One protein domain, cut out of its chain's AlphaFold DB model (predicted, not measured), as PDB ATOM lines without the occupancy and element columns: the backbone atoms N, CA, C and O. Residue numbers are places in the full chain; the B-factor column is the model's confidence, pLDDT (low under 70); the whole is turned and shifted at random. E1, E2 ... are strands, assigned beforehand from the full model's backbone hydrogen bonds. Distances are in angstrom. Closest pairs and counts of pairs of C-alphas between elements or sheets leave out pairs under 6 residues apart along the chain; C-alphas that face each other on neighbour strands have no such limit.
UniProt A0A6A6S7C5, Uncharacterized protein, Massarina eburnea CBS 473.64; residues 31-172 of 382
ATOM      1  N   VAL A  31      45.171  51.916  63.613       85.19
ATOM      2  CA  VAL A  31      44.253  50.822  63.346       85.19
ATOM      3  C   VAL A  31      43.201  50.797  64.445       85.19
ATOM      4  O   VAL A  31      43.515  50.601  65.616       85.19
ATOM      5  N   PHE A  32      41.944  51.000  64.074       84.88
ATOM      6  CA  PHE A  32      40.807  50.947  64.979       84.88
ATOM      7  C   PHE A  32      40.236  49.535  64.992       84.88
ATOM      8  O   PHE A  32      39.889  48.993  63.943       84.88
ATOM      9  N   LEU A  33      40.107  48.967  66.184       89.62
ATOM     10  CA  LEU A  33      39.373  47.737  66.443       89.62
ATOM     11  C   LEU A  33      37.987  48.158  66.898       89.62
ATOM     12  O   LEU A  33      37.836  48.668  68.005       89.62
ATOM     13  N   ALA A  34      37.002  48.039  66.019       86.06
ATOM     14  CA  ALA A  34      35.692  48.632  66.224       86.06
ATOM     15  C   ALA A  34      34.587  47.582  66.212       86.06
ATOM     16  O   ALA A  34      34.678  46.563  65.523       86.06
ATOM     17  N   HIS A  35      33.498  47.877  66.909       86.19
ATOM     18  CA  HIS A  35      32.217  47.239  66.659       86.19
ATOM     19  C   HIS A  35      31.263  48.248  66.027       86.19
ATOM     20  O   HIS A  35      31.198  49.414  66.406       86.19
ATOM     21  N   CYS A  36      30.534  47.787  65.022       82.00
ATOM     22  CA  CYS A  36      29.628  48.581  64.221       82.00
ATOM     23  C   CYS A  36      28.218  48.026  64.357       82.00
ATOM     24  O   CYS A  36      27.941  46.916  63.903       82.00
ATOM     25  N   THR A  37      27.329  48.814  64.942       84.06
ATOM     26  CA  THR A  37      25.915  48.497  65.100       84.06
ATOM     27  C   THR A  37      25.129  49.078  63.933       84.06
ATOM     28  O   THR A  37      25.240  50.260  63.610       84.06
ATOM     29  N   VAL A  38      24.331  48.247  63.271       80.31
ATOM     30  CA  VAL A  38      23.425  48.663  62.202       80.31
ATOM     31  C   VAL A  38      22.051  48.887  62.806       80.31
ATOM     32  O   VAL A  38      21.448  47.967  63.360       80.31
ATOM     33  N   THR A  39      21.533  50.097  62.651       78.88
ATOM     34  CA  THR A  39      20.217  50.483  63.148       78.88
ATOM     35  C   THR A  39      19.308  50.856  61.983       78.88
ATOM     36  O   THR A  39      19.704  51.535  61.033       78.88
ATOM     37  N   GLU A  40      18.062  50.403  62.039       75.44
ATOM     38  CA  GLU A  40      17.028  50.821  61.102       75.44
ATOM     39  C   GLU A  40      16.456  52.185  61.517       75.44
ATOM     40  O   GLU A  40      15.976  52.357  62.633       75.44
ATOM     41  N   THR A  41      16.494  53.170  60.616       68.88
ATOM     42  CA  THR A  41      16.208  54.583  60.939       68.88
ATOM     43  C   THR A  41      14.773  54.797  61.417       68.88
ATOM     44  O   THR A  41      14.539  55.581  62.331       68.88
ATOM     45  N   ALA A  42      13.809  54.088  60.822       65.31
ATOM     46  CA  ALA A  42      12.388  54.256  61.129       65.31
ATOM     47  C   ALA A  42      11.997  53.672  62.497       65.31
ATOM     48  O   ALA A  42      11.183  54.254  63.206       65.31
ATOM     49  N   SER A  43      12.580  52.531  62.870       70.12
ATOM     50  CA  SER A  43      12.240  51.795  64.093       70.12
ATOM     51  C   SER A  43      13.242  52.017  65.230       70.12
ATOM     52  O   SER A  43      12.993  51.586  66.353       70.12
ATOM     53  N   LYS A  44      14.396  52.642  64.941       73.44
ATOM     54  CA  LYS A  44      15.596  52.681  65.797       73.44
ATOM     55  C   LYS A  44      16.026  51.299  66.304       73.44
ATOM     56  O   LYS A  44      16.753  51.190  67.287       73.44
ATOM     57  N   LYS A  45      15.585  50.233  65.635       78.94
ATOM     58  CA  LYS A  45      15.879  48.864  66.031       78.94
ATOM     59  C   LYS A  45      17.284  48.501  65.576       78.94
ATOM     60  O   LYS A  45      17.624  48.676  64.404       78.94
ATOM     61  N   GLU A  46      18.082  47.967  66.493       80.50
ATOM     62  CA  GLU A  46      19.331  47.298  66.148       80.50
ATOM     63  C   GLU A  46      19.022  46.032  65.341       80.50
ATOM     64  O   GLU A  46      18.256  45.165  65.765       80.50
ATOM     65  N   VAL A  47      19.596  45.953  64.144       79.31
ATOM     66  CA  VAL A  47      19.388  44.845  63.201       79.31
ATOM     67  C   VAL A  47      20.656  44.026  62.965       79.31
ATOM     68  O   VAL A  47      20.605  43.028  62.250       79.31
ATOM     69  N   GLY A  48      21.780  44.417  63.562       80.06
ATOM     70  CA  GLY A  48      23.013  43.641  63.548       80.06
ATOM     71  C   GLY A  48      24.181  44.398  64.166       80.06
ATOM     72  O   GLY A  48      24.171  45.625  64.206       80.06
ATOM     73  N   THR A  49      25.198  43.651  64.589       83.31
ATOM     74  CA  THR A  49      26.463  44.192  65.092       83.31
ATOM     75  C   THR A  49      27.621  43.405  64.487       83.31
ATOM     76  O   THR A  49      27.612  42.175  64.511       83.31
ATOM     77  N   ASN A  50      28.617  44.121  63.962       85.94
ATOM     78  CA  ASN A  50      29.783  43.554  63.287       85.94
ATOM     79  C   ASN A  50      31.075  44.109  63.875       85.94
ATOM     80  O   ASN A  50      31.220  45.323  63.993       85.94
ATOM     81  N   SER A  51      32.037  43.243  64.173       87.44
ATOM     82  CA  SER A  51      33.404  43.664  64.479       87.44
ATOM     83  C   SER A  51      34.195  43.905  63.196       87.44
ATOM     84  O   SER A  51      34.210  43.059  62.304       87.44
ATOM     85  N   ILE A  52      34.846  45.061  63.094       86.88
ATOM     86  CA  ILE A  52      35.628  45.462  61.922       86.88
ATOM     87  C   ILE A  52      36.934  46.103  62.387       86.88
ATOM     88  O   ILE A  52      36.967  46.827  63.382       86.88
ATOM     89  N   ILE A  53      38.012  45.836  61.653       87.69
ATOM     90  CA  ILE A  53      39.290  46.526  61.807       87.69
ATOM     91  C   ILE A  53      39.416  47.582  60.706       87.69
ATOM     92  O   ILE A  53      39.181  47.280  59.537       87.69
ATOM     93  N   TYR A  54      39.810  48.807  61.051       82.56
ATOM     94  CA  TYR A  54      39.997  49.897  60.089       82.56
ATOM     95  C   TYR A  54      41.372  50.532  60.222       82.56
ATOM     96  O   TYR A  54      41.725  50.990  61.302       82.56
ATOM     97  N   TYR A  55      42.110  50.643  59.121       82.44
ATOM     98  CA  TYR A  55      43.295  51.499  59.062       82.44
ATOM     99  C   TYR A  55      42.939  52.909  58.580       82.44
ATOM    100  O   TYR A  55      42.177  53.065  57.620       82.44
ATOM    101  N   ASN A  56      43.528  53.917  59.227       74.94
ATOM    102  CA  ASN A  56      43.499  55.312  58.802       74.94
ATOM    103  C   ASN A  56      44.895  55.945  58.937       74.94
ATOM    104  O   ASN A  56      45.579  55.741  59.937       74.94
ATOM    105  N   GLN A  57      45.287  56.745  57.946       68.25
ATOM    106  CA  GLN A  57      46.544  57.511  57.933       68.25
ATOM    107  C   GLN A  57      46.479  58.808  58.760       68.25
ATOM    108  O   GLN A  57      47.513  59.407  59.043       68.25
ATOM    109  N   TYR A  58      45.271  59.250  59.122       64.62
ATOM    110  CA  TYR A  58      44.972  60.483  59.846       64.62
ATOM    111  C   TYR A  58      44.008  60.204  60.996       64.62
ATOM    112  O   TYR A  58      42.817  60.509  60.954       64.62
ATOM    113  N   ILE A  59      44.546  59.637  62.059       61.53
ATOM    114  CA  ILE A  59      43.819  59.244  63.255       61.53
ATOM    115  C   ILE A  59      43.149  60.449  63.948       61.53
ATOM    116  O   ILE A  59      42.056  60.314  64.489       61.53
ATOM    117  N   ASP A  60      43.747  61.644  63.839       52.34
ATOM    118  CA  ASP A  60      43.217  62.922  64.353       52.34
ATOM    119  C   ASP A  60      42.069  63.500  63.505       52.34
ATOM    120  O   ASP A  60      41.305  64.351  63.964       52.34
ATOM    121  N   ARG A  61      41.972  63.104  62.232       51.28
ATOM    122  CA  ARG A  61      40.930  63.554  61.297       51.28
ATOM    123  C   ARG A  61      40.471  62.367  60.478       51.28
ATOM    124  O   ARG A  61      40.839  62.265  59.304       51.28
ATOM    125  N   PRO A  62      39.687  61.481  61.099       51.09
ATOM    126  CA  PRO A  62      39.311  60.236  60.474       51.09
ATOM    127  C   PRO A  62      38.506  60.530  59.193       51.09
ATOM    128  O   PRO A  62      37.354  60.956  59.239       51.09
ATOM    129  N   ASN A  63      39.158  60.431  58.032       47.22
ATOM    130  CA  ASN A  63      38.569  60.754  56.730       47.22
ATOM    131  C   ASN A  63      37.940  59.506  56.099       47.22
ATOM    132  O   ASN A  63      38.299  58.400  56.470       47.22
ATOM    133  N   ALA A  64      37.048  59.666  55.116       47.88
ATOM    134  CA  ALA A  64      36.297  58.557  54.514       47.88
ATOM    135  C   ALA A  64      37.149  57.462  53.823       47.88
ATOM    136  O   ALA A  64      36.598  56.442  53.406       47.88
ATOM    137  N   GLN A  65      38.464  57.658  53.661       54.91
ATOM    138  CA  GLN A  65      39.359  56.650  53.098       54.91
ATOM    139  C   GLN A  65      39.810  55.696  54.203       54.91
ATOM    140  O   GLN A  65      40.839  55.879  54.851       54.91
ATOM    141  N   PHE A  66      39.012  54.650  54.397       70.25
ATOM    142  CA  PHE A  66      39.338  53.542  55.283       70.25
ATOM    143  C   PHE A  66      39.768  52.331  54.480       70.25
ATOM    144  O   PHE A  66      39.175  52.009  53.449       70.25
ATOM    145  N   TYR A  67      40.743  51.609  55.017       78.00
ATOM    146  CA  TYR A  67      41.072  50.271  54.551       78.00
ATOM    147  C   TYR A  67      40.501  49.274  55.565       78.00
ATOM    148  O   TYR A  67      41.135  49.036  56.598       78.00
ATOM    149  N   PRO A  68      39.279  48.749  55.337       84.19
ATOM    150  CA  PRO A  68      38.668  47.800  56.252       84.19
ATOM    151  C   PRO A  68      39.357  46.437  56.163       84.19
ATOM    152  O   PRO A  68      39.922  46.066  55.129       84.19
ATOM    153  N   GLY A  69      39.244  45.672  57.240       86.75
ATOM    154  CA  GLY A  69      39.531  44.247  57.284       86.75
ATOM    155  C   GLY A  69      38.645  43.549  58.308       86.75
ATOM    156  O   GLY A  69      38.216  44.141  59.301       86.75
ATOM    157  N   TYR A  70      38.363  42.276  58.052       91.38
ATOM    158  CA  TYR A  70      37.605  41.431  58.968       91.38
ATOM    159  C   TYR A  70      38.566  40.703  59.906       91.38
ATOM    160  O   TYR A  70      39.546  40.134  59.420       91.38
ATOM    161  N   PRO A  71      38.318  40.722  61.225       94.25
ATOM    162  CA  PRO A  71      39.192  40.048  62.164       94.25
ATOM    163  C   PRO A  71      38.983  38.532  62.106       94.25
ATOM    164  O   PRO A  71      37.856  38.045  62.001       94.25
ATOM    165  N   THR A  72      40.076  37.792  62.216       96.62
ATOM    166  CA  THR A  72      40.123  36.340  62.371       96.62
ATOM    167  C   THR A  72      40.659  36.027  63.760       96.62
ATOM    168  O   THR A  72      41.719  36.530  64.132       96.62
ATOM    169  N   ASP A  73      39.919  35.238  64.536       96.38
ATOM    170  CA  ASP A  73      40.298  34.867  65.900       96.38
ATOM    171  C   ASP A  73      41.385  33.767  65.942       96.38
ATOM    172  O   ASP A  73      41.717  33.168  64.912       96.38
ATOM    173  N   PRO A  74      41.923  33.443  67.132       96.12
ATOM    174  CA  PRO A  74      42.914  32.374  67.298       96.12
ATOM    175  C   PRO A  74      42.441  30.965  66.903       96.12
ATOM    176  O   PRO A  74      43.268  30.061  66.757       96.12
ATOM    177  N   ALA A  75      41.127  30.752  66.768       94.94
ATOM    178  CA  ALA A  75      40.526  29.504  66.303       94.94
ATOM    179  C   ALA A  75      40.348  29.470  64.770       94.94
ATOM    180  O   ALA A  75      39.881  28.469  64.229       94.94
ATOM    181  N   GLY A  76      40.741  30.534  64.061       93.25
ATOM    182  CA  GLY A  76      40.647  30.648  62.607       93.25
ATOM    183  C   GLY A  76      39.278  31.110  62.105       93.25
ATOM    184  O   GLY A  76      39.046  31.147  60.894       93.25
ATOM    185  N   LYS A  77      38.356  31.492  62.995       95.12
ATOM    186  CA  LYS A  77      37.049  32.017  62.599       95.12
ATOM    187  C   LYS A  77      37.191  33.474  62.179       95.12
ATOM    188  O   LYS A  77      37.605  34.321  62.963       95.12
ATOM    189  N   THR A  78      36.786  33.775  60.947       93.62
ATOM    190  CA  THR A  78      36.736  35.150  60.428       93.62
ATOM    191  C   THR A  78      35.367  35.774  60.688       93.62
ATOM    192  O   THR A  78      34.336  35.186  60.362       93.62
ATOM    193  N   TYR A  79      35.355  36.975  61.257       89.94
ATOM    194  CA  TYR A  79      34.153  37.707  61.646       89.94
ATOM    195  C   TYR A  79      33.792  38.728  60.568       89.94
ATOM    196  O   TYR A  79      34.116  39.908  60.660       89.94
ATOM    197  N   ASN A  80      33.101  38.262  59.528       82.81
ATOM    198  CA  ASN A  80      32.420  39.128  58.558       82.81
ATOM    199  C   ASN A  80      30.986  39.501  58.988       82.81
ATOM    200  O   ASN A  80      30.358  40.362  58.373       82.81
ATOM    201  N   ASN A  81      30.486  38.859  60.046       81.88
ATOM    202  CA  ASN A  81      29.262  39.179  60.766       81.88
ATOM    203  C   ASN A  81      29.430  38.774  62.242       81.88
ATOM    204  O   ASN A  81      30.054  37.750  62.536       81.88
ATOM    205  N   GLY A  82      28.859  39.549  63.162       86.06
ATOM    206  CA  GLY A  82      28.906  39.283  64.598       86.06
ATOM    207  C   GLY A  82      30.093  39.927  65.317       86.06
ATOM    208  O   GLY A  82      30.935  40.598  64.719       86.06
ATOM    209  N   LYS A  83      30.137  39.723  66.638       90.00
ATOM    210  CA  LYS A  83      31.113  40.340  67.541       90.00
ATOM    211  C   LYS A  83      32.264  39.388  67.854       90.00
ATOM    212  O   LYS A  83      32.019  38.254  68.268       90.00
ATOM    213  N   ILE A  84      33.497  39.860  67.691       93.75
ATOM    214  CA  ILE A  84      34.700  39.174  68.173       93.75
ATOM    215  C   ILE A  84      34.991  39.567  69.624       93.75
ATOM    216  O   ILE A  84      34.719  40.692  70.045       93.75
ATOM    217  N   ASP A  85      35.573  38.643  70.382       94.00
ATOM    218  CA  ASP A  85      36.265  38.982  71.622       94.00
ATOM    219  C   ASP A  85      37.696  39.427  71.295       94.00
ATOM    220  O   ASP A  85      38.568  38.607  70.998       94.00
ATOM    221  N   TRP A  86      37.938  40.736  71.357       93.56
ATOM    222  CA  TRP A  86      39.253  41.327  71.101       93.56
ATOM    223  C   TRP A  86      40.343  40.843  72.069       93.56
ATOM    224  O   TRP A  86      41.520  40.895  71.729       93.56
ATOM    225  N   THR A  87      39.981  40.343  73.253       95.00
ATOM    226  CA  THR A  87      40.944  39.871  74.266       95.00
ATOM    227  C   THR A  87      41.392  38.421  74.055       95.00
ATOM    228  O   THR A  87      42.307  37.947  74.730       95.00
ATOM    229  N   SER A  88      40.790  37.724  73.083       95.94
ATOM    230  CA  SER A  88      41.100  36.323  72.776       95.94
ATOM    231  C   SER A  88      42.505  36.116  72.195       95.94
ATOM    232  O   SER A  88      43.097  35.060  72.407       95.94
ATOM    233  N   GLY A  89      43.053  37.111  71.487       95.75
ATOM    234  CA  GLY A  89      44.366  37.029  70.843       95.75
ATOM    235  C   GLY A  89      45.522  36.938  71.841       95.75
ATOM    236  O   GLY A  89      45.600  37.738  72.773       95.75
ATOM    237  N   LYS A  90      46.450  36.006  71.602       96.75
ATOM    238  CA  LYS A  90      47.696  35.805  72.370       96.75
ATOM    239  C   LYS A  90      48.920  35.925  71.473       96.75
ATOM    240  O   LYS A  90      48.787  35.829  70.257       96.75
ATOM    241  N   SER A  91      50.102  36.137  72.048       94.88
ATOM    242  CA  SER A  91      51.327  36.349  71.262       94.88
ATOM    243  C   SER A  91      51.628  35.195  70.288       94.88
ATOM    244  O   SER A  91      52.060  35.424  69.159       94.88
ATOM    245  N   GLU A  92      51.304  33.959  70.677       95.94
ATOM    246  CA  GLU A  92      51.503  32.745  69.880       95.94
ATOM    247  C   GLU A  92      50.383  32.526  68.854       95.94
ATOM    248  O   GLU A  92      50.578  31.848  67.845       95.94
ATOM    249  N   LYS A  93      49.191  33.074  69.125       96.88
ATOM    250  CA  LYS A  93      48.002  32.996  68.268       96.88
ATOM    251  C   LYS A  93      47.253  34.334  68.302       96.88
ATOM    252  O   LYS A  93      46.294  34.475  69.067       96.88
ATOM    253  N   PRO A  94      47.709  35.336  67.534       97.81
ATOM    254  CA  PRO A  94      47.102  36.659  67.542       97.81
ATOM    255  C   PRO A  94      45.758  36.656  66.808       97.81
ATOM    256  O   PRO A  94      45.482  35.780  65.988       97.81
ATOM    257  N   ILE A  95      44.946  37.683  67.051       98.19
ATOM    258  CA  ILE A  95      43.860  38.042  66.133       98.19
ATOM    259  C   ILE A  95      44.504  38.660  64.894       98.19
ATOM    260  O   ILE A  95      45.381  39.516  65.015       98.19
ATOM    261  N   THR A  96      44.068  38.257  63.704       97.38
ATOM    262  CA  THR A  96      44.659  38.724  62.440       97.38
ATOM    263  C   THR A  96      43.633  39.366  61.521       97.38
ATOM    264  O   THR A  96      42.462  39.014  61.570       97.38
ATOM    265  N   ALA A  97      44.060  40.265  60.640       94.94
ATOM    266  CA  ALA A  97      43.250  40.751  59.523       94.94
ATOM    267  C   ALA A  97      44.137  41.153  58.339       94.94
ATOM    268  O   ALA A  97      45.334  41.389  58.496       94.94
ATOM    269  N   SER A  98      43.537  41.278  57.155       92.12
ATOM    270  CA  SER A  98      44.163  41.918  55.994       92.12
ATOM    271  C   SER A  98      43.434  43.225  55.687       92.12
ATOM    272  O   SER A  98      42.271  43.209  55.280       92.12
ATOM    273  N   LEU A  99      44.094  44.360  55.925       85.81
ATOM    274  CA  LEU A  99      43.522  45.695  55.734       85.81
ATOM    275  C   LEU A  99      43.689  46.113  54.274       85.81
ATOM    276  O   LEU A  99      44.795  46.082  53.726       85.81
ATOM    277  N   GLY A 100      42.574  46.443  53.616       79.06
ATOM    278  CA  GLY A 100      42.571  46.748  52.180       79.06
ATOM    279  C   GLY A 100      43.024  45.575  51.300       79.06
ATOM    280  O   GLY A 100      43.436  45.788  50.164       79.06
ATOM    281  N   GLY A 101      43.006  44.349  51.835       78.31
ATOM    282  CA  GLY A 101      43.459  43.135  51.152       78.31
ATOM    283  C   GLY A 101      44.980  42.984  51.013       78.31
ATOM    284  O   GLY A 101      45.423  41.984  50.456       78.31
ATOM    285  N   GLN A 102      45.778  43.936  51.505       83.88
ATOM    286  CA  GLN A 102      47.225  43.978  51.250       83.88
ATOM    287  C   GLN A 102      48.071  44.159  52.510       83.88
ATOM    288  O   GLN A 102      49.218  43.723  52.531       83.88
ATOM    289  N   MET A 103      47.537  44.795  53.554       87.50
ATOM    290  CA  MET A 103      48.303  45.112  54.758       87.50
ATOM    291  C   MET A 103      47.980  44.104  55.865       87.50
ATOM    292  O   MET A 103      46.896  44.188  56.455       87.50
ATOM    293  N   PRO A 104      48.879  43.150  56.170       93.75
ATOM    294  CA  PRO A 104      48.643  42.198  57.243       93.75
ATOM    295  C   PRO A 104      48.693  42.920  58.588       93.75
ATOM    296  O   PRO A 104      49.628  43.669  58.878       93.75
ATOM    297  N   PHE A 105      47.684  42.674  59.412       95.38
ATOM    298  CA  PHE A 105      47.562  43.205  60.758       95.38
ATOM    299  C   PHE A 105      47.414  42.061  61.761       95.38
ATOM    300  O   PHE A 105      46.717  41.081  61.494       95.38
ATOM    301  N   GLN A 106      48.069  42.192  62.909       97.62
ATOM    302  CA  GLN A 106      48.019  41.241  64.015       97.62
ATOM    303  C   GLN A 106      47.837  42.007  65.322       97.62
ATOM    304  O   GLN A 106      48.454  43.054  65.490       97.62
ATOM    305  N   VAL A 107      47.036  41.489  66.249       97.31
ATOM    306  CA  VAL A 107      46.855  42.066  67.588       97.31
ATOM    307  C   VAL A 107      46.702  40.978  68.642       97.31
ATOM    308  O   VAL A 107      46.094  39.935  68.391       97.31
ATOM    309  N   TRP A 108      47.278  41.204  69.819       97.81
ATOM    310  CA  TRP A 108      47.279  40.243  70.914       97.81
ATOM    311  C   TRP A 108      47.423  40.912  72.281       97.81
ATOM    312  O   TRP A 108      47.774  42.089  72.396       97.81
ATOM    313  N   ASP A 109      47.128  40.125  73.317       95.69
ATOM    314  CA  ASP A 109      47.236  40.492  74.730       95.69
ATOM    315  C   ASP A 109      46.522  41.806  75.068       95.69
ATOM    316  O   ASP A 109      46.989  42.591  75.887       95.69
ATOM    317  N   LEU A 110      45.369  42.037  74.426       93.75
ATOM    318  CA  LEU A 110      44.490  43.155  74.748       93.75
ATOM    319  C   LEU A 110      43.839  42.953  76.120       93.75
ATOM    320  O   LEU A 110      43.301  41.889  76.425       93.75
ATOM    321  N   THR A 111      43.848  44.008  76.926       88.94
ATOM    322  CA  THR A 111      43.319  44.053  78.291       88.94
ATOM    323  C   THR A 111      42.381  45.243  78.476       88.94
ATOM    324  O   THR A 111      42.485  46.256  77.787       88.94
ATOM    325  N   ALA A 112      41.459  45.143  79.432       80.62
ATOM    326  CA  ALA A 112      40.473  46.195  79.675       80.62
ATOM    327  C   ALA A 112      41.049  47.440  80.376       80.62
ATOM    328  O   ALA A 112      40.538  48.535  80.143       80.62
ATOM    329  N   GLU A 113      42.062  47.264  81.232       75.94
ATOM    330  CA  GLU A 113      42.613  48.313  82.112       75.94
ATOM    331  C   GLU A 113      43.954  48.880  81.619       75.94
ATOM    332  O   GLU A 113      44.287  50.016  81.938       75.94
ATOM    333  N   GLY A 114      44.692  48.127  80.797       72.12
ATOM    334  CA  GLY A 114      46.009  48.517  80.300       72.12
ATOM    335  C   GLY A 114      47.114  48.565  81.354       72.12
ATOM    336  O   GLY A 114      46.904  48.375  82.550       72.12
ATOM    337  N   ASP A 115      48.339  48.770  80.881       67.50
ATOM    338  CA  ASP A 115      49.525  48.904  81.723       67.50
ATOM    339  C   ASP A 115      49.484  50.199  82.552       67.50
ATOM    340  O   ASP A 115      49.210  51.277  82.034       67.50
ATOM    341  N   ARG A 116      49.824  50.134  83.842       59.69
ATOM    342  CA  ARG A 116      49.683  51.283  84.761       59.69
ATOM    343  C   ARG A 116      50.599  52.461  84.437       59.69
ATOM    344  O   ARG A 116      50.349  53.571  84.902       59.69
ATOM    345  N   HIS A 117      51.672  52.227  83.689       57.81
ATOM    346  CA  HIS A 117      52.618  53.267  83.320       57.81
ATOM    347  C   HIS A 117      52.307  53.807  81.928       57.81
ATOM    348  O   HIS A 117      52.139  54.999  81.740       57.81
ATOM    349  N   THR A 118      52.168  52.946  80.937       59.88
ATOM    350  CA  THR A 118      52.019  53.350  79.534       59.88
ATOM    351  C   THR A 118      50.564  53.451  79.083       59.88
ATOM    352  O   THR A 118      50.292  54.038  78.035       59.88
ATOM    353  N   ASN A 119      49.629  52.887  79.858       65.75
ATOM    354  CA  ASN A 119      48.229  52.623  79.503       65.75
ATOM    355  C   ASN A 119      48.056  51.803  78.221       65.75
ATOM    356  O   ASN A 119      46.956  51.729  77.672       65.75
ATOM    357  N   ALA A 120      49.131  51.178  77.734       76.88
ATOM    358  CA  ALA A 120      49.044  50.251  76.626       76.88
ATOM    359  C   ALA A 120      48.188  49.064  77.063       76.88
ATOM    360  O   ALA A 120      48.459  48.419  78.075       76.88
ATOM    361  N   THR A 121      47.137  48.792  76.307       85.44
ATOM    362  CA  THR A 121      46.205  47.708  76.583       85.44
ATOM    363  C   THR A 121      46.612  46.418  75.914       85.44
ATOM    364  O   THR A 121      46.162  45.381  76.368       85.44
ATOM    365  N   GLY A 122      47.469  46.470  74.896       90.56
ATOM    366  CA  GLY A 122      48.045  45.295  74.256       90.56
ATOM    367  C   GLY A 122      49.011  45.668  73.141       90.56
ATOM    368  O   GLY A 122      49.470  46.812  73.037       90.56
ATOM    369  N   TYR A 123      49.310  44.687  72.302       93.06
ATOM    370  CA  TYR A 123      50.347  44.754  71.281       93.06
ATOM    371  C   TYR A 123      49.756  44.448  69.918       93.06
ATOM    372  O   TYR A 123      48.839  43.640  69.797       93.06
ATOM    373  N   ALA A 124      50.307  45.066  68.884       94.38
ATOM    374  CA  ALA A 124      49.919  44.779  67.521       94.38
ATOM    375  C   ALA A 124      51.107  44.873  66.563       94.38
ATOM    376  O   ALA A 124      52.167  45.391  66.902       94.38
ATOM    377  N   LYS A 125      50.903  44.386  65.342       94.44
ATOM    378  CA  LYS A 125      51.790  44.578  64.199       94.44
ATOM    379  C   LYS A 125      50.978  44.975  62.982       94.44
ATOM    380  O   LYS A 125      50.002  44.303  62.660       94.44
ATOM    381  N   LEU A 126      51.416  46.006  62.269       91.00
ATOM    382  CA  LEU A 126      50.902  46.365  60.948       91.00
ATOM    383  C   LEU A 126      52.036  46.254  59.941       91.00
ATOM    384  O   LEU A 126      53.055  46.929  60.069       91.00
ATOM    385  N   ASN A 127      51.877  45.378  58.952       90.06
ATOM    386  CA  ASN A 127      52.893  45.110  57.938       90.06
ATOM    387  C   ASN A 127      54.282  44.806  58.544       90.06
ATOM    388  O   ASN A 127      55.311  45.324  58.111       90.06
ATOM    389  N   GLY A 128      54.294  44.021  59.628       87.62
ATOM    390  CA  GLY A 128      55.503  43.657  60.371       87.62
ATOM    391  C   GLY A 128      56.095  44.759  61.260       87.62
ATOM    392  O   GLY A 128      57.111  44.510  61.901       87.62
ATOM    393  N   LYS A 129      55.494  45.955  61.322       87.00
ATOM    394  CA  LYS A 129      55.921  47.050  62.207       87.00
ATOM    395  C   LYS A 129      55.168  47.008  63.528       87.00
ATOM    396  O   LYS A 129      53.946  46.878  63.522       87.00
ATOM    397  N   ASP A 130      55.898  47.150  64.629       88.00
ATOM    398  CA  ASP A 130      55.338  47.072  65.975       88.00
ATOM    399  C   ASP A 130      54.410  48.251  66.296       88.00
ATOM    400  O   ASP A 130      54.657  49.421  65.975       88.00
ATOM    401  N   MET A 131      53.309  47.909  66.950       87.06
ATOM    402  CA  MET A 131      52.255  48.805  67.380       87.06
ATOM    403  C   MET A 131      51.883  48.514  68.833       87.06
ATOM    404  O   MET A 131      51.985  47.390  69.328       87.06
ATOM    405  N   ARG A 132      51.379  49.541  69.507       86.38
ATOM    406  CA  ARG A 132      50.775  49.469  70.831       86.38
ATOM    407  C   ARG A 132      49.311  49.843  70.730       86.38
ATOM    408  O   ARG A 132      48.950  50.768  70.004       86.38
ATOM    409  N   CYS A 133      48.476  49.101  71.441       84.75
ATOM    410  CA  CYS A 133      47.041  49.320  71.464       84.75
ATOM    411  C   CYS A 133      46.612  50.001  72.755       84.75
ATOM    412  O   CYS A 133      47.258  49.849  73.787       84.75
ATOM    413  N   TYR A 134      45.519  50.745  72.674       79.44
ATOM    414  CA  TYR A 134      44.967  51.550  73.753       79.44
ATOM    415  C   TYR A 134      43.445  51.475  73.710       79.44
ATOM    416  O   TYR A 134      42.868  51.212  72.653       79.44
ATOM    417  N   ARG A 135      42.774  51.762  74.826       76.38
ATOM    418  CA  ARG A 135      41.329  52.005  74.803       76.38
ATOM    419  C   ARG A 135      41.049  53.472  74.483       76.38
ATOM    420  O   ARG A 135      41.628  54.341  75.135       76.38
ATOM    421  N   PRO A 136      40.194  53.763  73.491       66.31
ATOM    422  CA  PRO A 136      39.764  55.124  73.229       66.31
ATOM    423  C   PRO A 136      38.853  55.618  74.360       66.31
ATOM    424  O   PRO A 136      38.235  54.827  75.076       66.31
ATOM    425  N   ASN A 137      38.763  56.937  74.526       56.34
ATOM    426  CA  ASN A 137      37.828  57.526  75.477       56.34
ATOM    427  C   ASN A 137      36.382  57.483  74.957       56.34
ATOM    428  O   ASN A 137      36.135  57.355  73.757       56.34
ATOM    429  N   GLN A 138      35.435  57.678  75.875       47.03
ATOM    430  CA  GLN A 138      33.992  57.754  75.604       47.03
ATOM    431  C   GLN A 138      33.582  58.860  74.604       47.03
ATOM    432  O   GLN A 138      32.450  58.906  74.145       47.03
ATOM    433  N   TYR A 139      34.489  59.770  74.228       41.84
ATOM    434  CA  TYR A 139      34.211  60.835  73.257       41.84
ATOM    435  C   TYR A 139      34.632  60.481  71.822       41.84
ATOM    436  O   TYR A 139      34.218  61.166  70.890       41.84
ATOM    437  N   MET A 140      35.395  59.400  71.614       46.78
ATOM    438  CA  MET A 140      35.659  58.825  70.283       46.78
ATOM    439  C   MET A 140      34.637  57.743  69.893       46.78
ATOM    440  O   MET A 140      34.861  56.976  68.958       46.78
ATOM    441  N   GLU A 141      33.509  57.675  70.606       39.03
ATOM    442  CA  GLU A 141      32.487  56.634  70.455       39.03
ATOM    443  C   GLU A 141      31.798  56.614  69.088       39.03
ATOM    444  O   GLU A 141      31.160  55.627  68.746       39.03
ATOM    445  N   THR A 142      31.914  57.659  68.272       48.28
ATOM    446  CA  THR A 142      31.295  57.691  66.941       48.28
ATOM    447  C   THR A 142      32.378  57.882  65.894       48.28
ATOM    448  O   THR A 142      32.683  59.005  65.500       48.28
ATOM    449  N   LEU A 143      32.985  56.782  65.447       51.25
ATOM    450  CA  LEU A 143      33.979  56.844  64.381       51.25
ATOM    451  C   LEU A 143      33.308  57.346  63.091       51.25
ATOM    452  O   LEU A 143      33.771  58.310  62.490       51.25
ATOM    453  N   TRP A 144      32.152  56.786  62.714       58.44
ATOM    454  CA  TRP A 144      31.395  57.208  61.526       58.44
ATOM    455  C   TRP A 144      29.916  56.834  61.623       58.44
ATOM    456  O   TRP A 144      29.565  55.790  62.173       58.44
ATOM    457  N   VAL A 145      29.070  57.659  60.997       49.72
ATOM    458  CA  VAL A 145      27.681  57.335  60.642       49.72
ATOM    459  C   VAL A 145      27.595  57.285  59.121       49.72
ATOM    460  O   VAL A 145      27.644  58.324  58.465       49.72
ATOM    461  N   THR A 146      27.473  56.094  58.533       51.69
ATOM    462  CA  THR A 146      27.214  55.970  57.088       51.69
ATOM    463  C   THR A 146      25.746  55.613  56.866       51.69
ATOM    464  O   THR A 146      25.309  54.553  57.325       51.69
ATOM    465  N   PRO A 147      24.954  56.456  56.180       47.88
ATOM    466  CA  PRO A 147      23.631  56.057  55.731       47.88
ATOM    467  C   PRO A 147      23.783  55.029  54.600       47.88
ATOM    468  O   PRO A 147      24.353  55.315  53.548       47.88
ATOM    469  N   LEU A 148      23.273  53.815  54.806       51.75
ATOM    470  CA  LEU A 148      23.188  52.794  53.763       51.75
ATOM    471  C   LEU A 148      21.992  53.128  52.862       51.75
ATOM    472  O   LEU A 148      20.877  52.659  53.091       51.75
ATOM    473  N   ILE A 149      22.212  53.972  51.851       44.50
ATOM    474  CA  ILE A 149      21.211  54.287  50.826       44.50
ATOM    475  C   ILE A 149      21.501  53.412  49.605       44.50
ATOM    476  O   ILE A 149      22.349  53.728  48.779       44.50
ATOM    477  N   GLY A 150      20.807  52.280  49.507       43.94
ATOM    478  CA  GLY A 150      20.799  51.440  48.310       43.94
ATOM    479  C   GLY A 150      19.387  51.339  47.749       43.94
ATOM    480  O   GLY A 150      18.438  51.166  48.511       43.94
ATOM    481  N   SER A 151      19.239  51.357  46.421       40.62
ATOM    482  CA  SER A 151      17.960  51.252  45.686       40.62
ATOM    483  C   SER A 151      17.160  49.955  45.934       40.62
ATOM    484  O   SER A 151      16.076  49.781  45.385       40.62
ATOM    485  N   ARG A 152      17.672  49.042  46.774       47.66
ATOM    486  CA  ARG A 152      17.036  47.778  47.183       47.66
ATOM    487  C   ARG A 152      16.690  47.692  48.676       47.66
ATOM    488  O   ARG A 152      16.110  46.690  49.092       47.66
ATOM    489  N   ILE A 153      17.022  48.695  49.493       52.22
ATOM    490  CA  ILE A 153      16.722  48.686  50.932       52.22
ATOM    491  C   ILE A 153      15.473  49.545  51.163       52.22
ATOM    492  O   ILE A 153      15.513  50.758  50.998       52.22
ATOM    493  N   ARG A 154      14.345  48.910  51.520       52.69
ATOM    494  CA  ARG A 154      13.046  49.590  51.717       52.69
ATOM    495  C   ARG A 154      13.027  50.564  52.905       52.69
ATOM    496  O   ARG A 154      12.133  51.397  52.981       52.69
ATOM    497  N   THR A 155      13.996  50.469  53.812       56.22
ATOM    498  CA  THR A 155      14.131  51.318  55.000       56.22
ATOM    499  C   THR A 155      15.561  51.835  55.117       56.22
ATOM    500  O   THR A 155      16.519  51.071  55.019       56.22
ATOM    501  N   ALA A 156      15.729  53.145  55.319       58.91
ATOM    502  CA  ALA A 156      17.049  53.732  55.529       58.91
ATOM    503  C   ALA A 156      17.709  53.086  56.758       58.91
ATOM    504  O   ALA A 156      17.106  53.033  57.834       58.91
ATOM    505  N   LYS A 157      18.944  52.607  56.621       65.88
ATOM    506  CA  LYS A 157      19.748  52.090  57.737       65.88
ATOM    507  C   LYS A 157      20.940  53.008  57.957       65.88
ATOM    508  O   LYS A 157      21.466  53.556  56.991       65.88
ATOM    509  N   TYR A 158      21.380  53.139  59.197       70.31
ATOM    510  CA  TYR A 158      22.660  53.762  59.510       70.31
ATOM    511  C   TYR A 158      23.528  52.786  60.294       70.31
ATOM    512  O   TYR A 158      23.027  51.970  61.070       70.31
ATOM    513  N   THR A 159      24.831  52.852  60.059       71.06
ATOM    514  CA  THR A 159      25.822  52.096  60.824       71.06
ATOM    515  C   THR A 159      26.514  53.050  61.780       71.06
ATOM    516  O   THR A 159      27.027  54.071  61.333       71.06
ATOM    517  N   ASN A 160      26.509  52.725  63.070       75.31
ATOM    518  CA  ASN A 160      27.264  53.423  64.100       75.31
ATOM    519  C   ASN A 160      28.452  52.555  64.522       75.31
ATOM    520  O   ASN A 160      28.238  51.441  64.991       75.31
ATOM    521  N   CYS A 161      29.677  53.045  64.348       75.25
ATOM    522  CA  CYS A 161      30.887  52.323  64.736       75.25
ATOM    523  C   CYS A 161      31.553  52.963  65.954       75.25
ATOM    524  O   CYS A 161      31.899  54.144  65.919       75.25
ATOM    525  N   VAL A 162      31.804  52.144  66.969       76.44
ATOM    526  CA  VAL A 162      32.509  52.496  68.203       76.44
ATOM    527  C   VAL A 162      33.857  51.778  68.198       76.44
ATOM    528  O   VAL A 162      33.917  50.572  67.954       76.44
ATOM    529  N   GLY A 163      34.948  52.499  68.457       77.50
ATOM    530  CA  GLY A 163      36.256  51.878  68.663       77.50
ATOM    531  C   GLY A 163      36.326  51.210  70.036       77.50
ATOM    532  O   GLY A 163      36.209  51.892  71.046       77.50
ATOM    533  N   ASP A 164      36.547  49.899  70.092       84.56
ATOM    534  CA  ASP A 164      36.859  49.187  71.338       84.56
ATOM    535  C   ASP A 164      38.321  49.412  71.742       84.56
ATOM    536  O   ASP A 164      38.633  49.607  72.917       84.56
ATOM    537  N   TYR A 165      39.209  49.409  70.746       84.62
ATOM    538  CA  TYR A 165      40.635  49.665  70.901       84.62
ATOM    539  C   TYR A 165      41.184  50.430  69.698       84.62
ATOM    540  O   TYR A 165      40.634  50.401  68.596       84.62
ATOM    541  N   ILE A 166      42.315  51.085  69.909       83.88
ATOM    542  CA  ILE A 166      43.056  51.808  68.889       83.88
ATOM    543  C   ILE A 166      44.530  51.448  68.984       83.88
ATOM    544  O   ILE A 166      45.152  51.611  70.030       83.88
ATOM    545  N   CYS A 167      45.080  50.923  67.899       84.31
ATOM    546  CA  CYS A 167      46.471  50.523  67.804       84.31
ATOM    547  C   CYS A 167      47.232  51.545  66.974       84.31
ATOM    548  O   CYS A 167      46.859  51.849  65.843       84.31
ATOM    549  N   THR A 168      48.314  52.070  67.531       80.50
ATOM    550  CA  THR A 168      49.213  53.011  66.861       80.50
ATOM    551  C   THR A 168      50.645  52.522  66.965       80.50
ATOM    552  O   THR A 168      50.918  51.592  67.714       80.50
ATOM    553  N   ARG A 169      51.583  53.115  66.225       77.56
ATOM    554  CA  ARG A 169      52.999  52.728  66.342       77.56
ATOM    555  C   ARG A 169      53.505  52.822  67.779       77.56
ATOM    556  O   ARG A 169      53.056  53.673  68.541       77.56
ATOM    557  N   GLU A 170      54.459  51.964  68.124       70.12
ATOM    558  CA  GLU A 170      55.057  51.936  69.462       70.12
ATOM    559  C   GLU A 170      55.807  53.235  69.807       70.12
ATOM    560  O   GLU A 170      55.637  53.781  70.893       70.12
ATOM    561  N   SER A 171      56.558  53.798  68.857       65.25
ATOM    562  CA  SER A 171      57.290  55.066  69.006       65.25
ATOM    563  C   SER A 171      56.459  56.288  68.593       65.25
ATOM    564  O   SER A 171      56.959  57.203  67.935       65.25
ATOM    565  N   ARG A 172      55.153  56.276  68.856       64.44
ATOM    566  CA  ARG A 172      54.264  57.330  68.373       64.44
ATOM    567  C   ARG A 172      54.473  58.640  69.124       64.44
ATOM    568  O   ARG A 172      54.543  58.646  70.347       64.44
TER     569      ARG A 172
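This is residues 31 to 172 of the 382 residues of an uncharacterized protein of Massarina eburnea CBS 473.64 (UniProt A0A6A6S7C5). A small, nearly closed barrel is made by E3, E4, E5, E6 and E7 with residues 31 to 33 of E1, 53 to 56 of E2 and 164 to 169 of E9; its gap lies between E3 and E4. The rest of E1, E2 and E9, with E8 beside E9, runs out from the barrel as a ribbon-like arm that makes the length. The printed part has 142 residues with no named helix and nine named strands, E1 to E9 in order, in one branched, strongly twisted sheet with antiparallel neighbours. The class is all strand, though 63 of the 142 residues are in named elements, under half. The whole is compact, with a radius of gyration of the C-alphas of 15.4 A and spans of 47 by 32 by 26 A.

E1, residues 31 to 40, and E2, residues 46 to 56, form an antiparallel hairpin at 153 degrees, with N 34 and O 52 2.9 A apart. E2 bends by 60 degrees at residue 53, and its residues 53 to 55 are beside E3, residues 67 to 69, with N 53 and O 69 2.9 A apart. E4, residues 95 to 99, E5, residues 103 to 108, E6, residues 122 to 126, and E7, residues 129 to 134, form a meander, each strand the antiparallel neighbour of the one before; E1, E2 and E3 form another. Within hydrogen-bond range are N 97 and O 105, 2.9 A, N 106 and O 125, 2.9 A, and N 131 and O 124, 2.8 A. The closest C-alphas of E3 and E4 are those of Gly 69 and Leu 99, 4.5 A apart. E9, residues 157 to 169, bends by 60 degrees at residue 164 and has staggered pairing. E1 lies on one side of it, with N 160 and O 37 2.8 A apart; on the other side are E7, with N 168 and O 132 2.9 A apart, and E8, residues 145 to 148, with N 148 and O 157 2.8 A apart. E7 and E8 are apart.

E1 begins at C-alpha 31 (44.253, 50.822, 63.346) and is 27.3 A long; E2 is 26.5 A long. E3 measures 6.8 A, E4 12.9 A, E5 16.9 A, E6 13.7 A, E7 16.5 A and E8 9.4 A. E9, 34.4 A long, ends at C-alpha 169 (52.999, 52.728, 66.342).

The two C-alphas farthest apart, those of His 117 and Ser 151, are 51.2 A apart. The printed part has no cut. The links from E3 to E4 and from E5 to E6 are long. The mean pLDDT of the printed part is 77.5; 40 residues are under 70, among them residues 57 to 65 and 136 to 157.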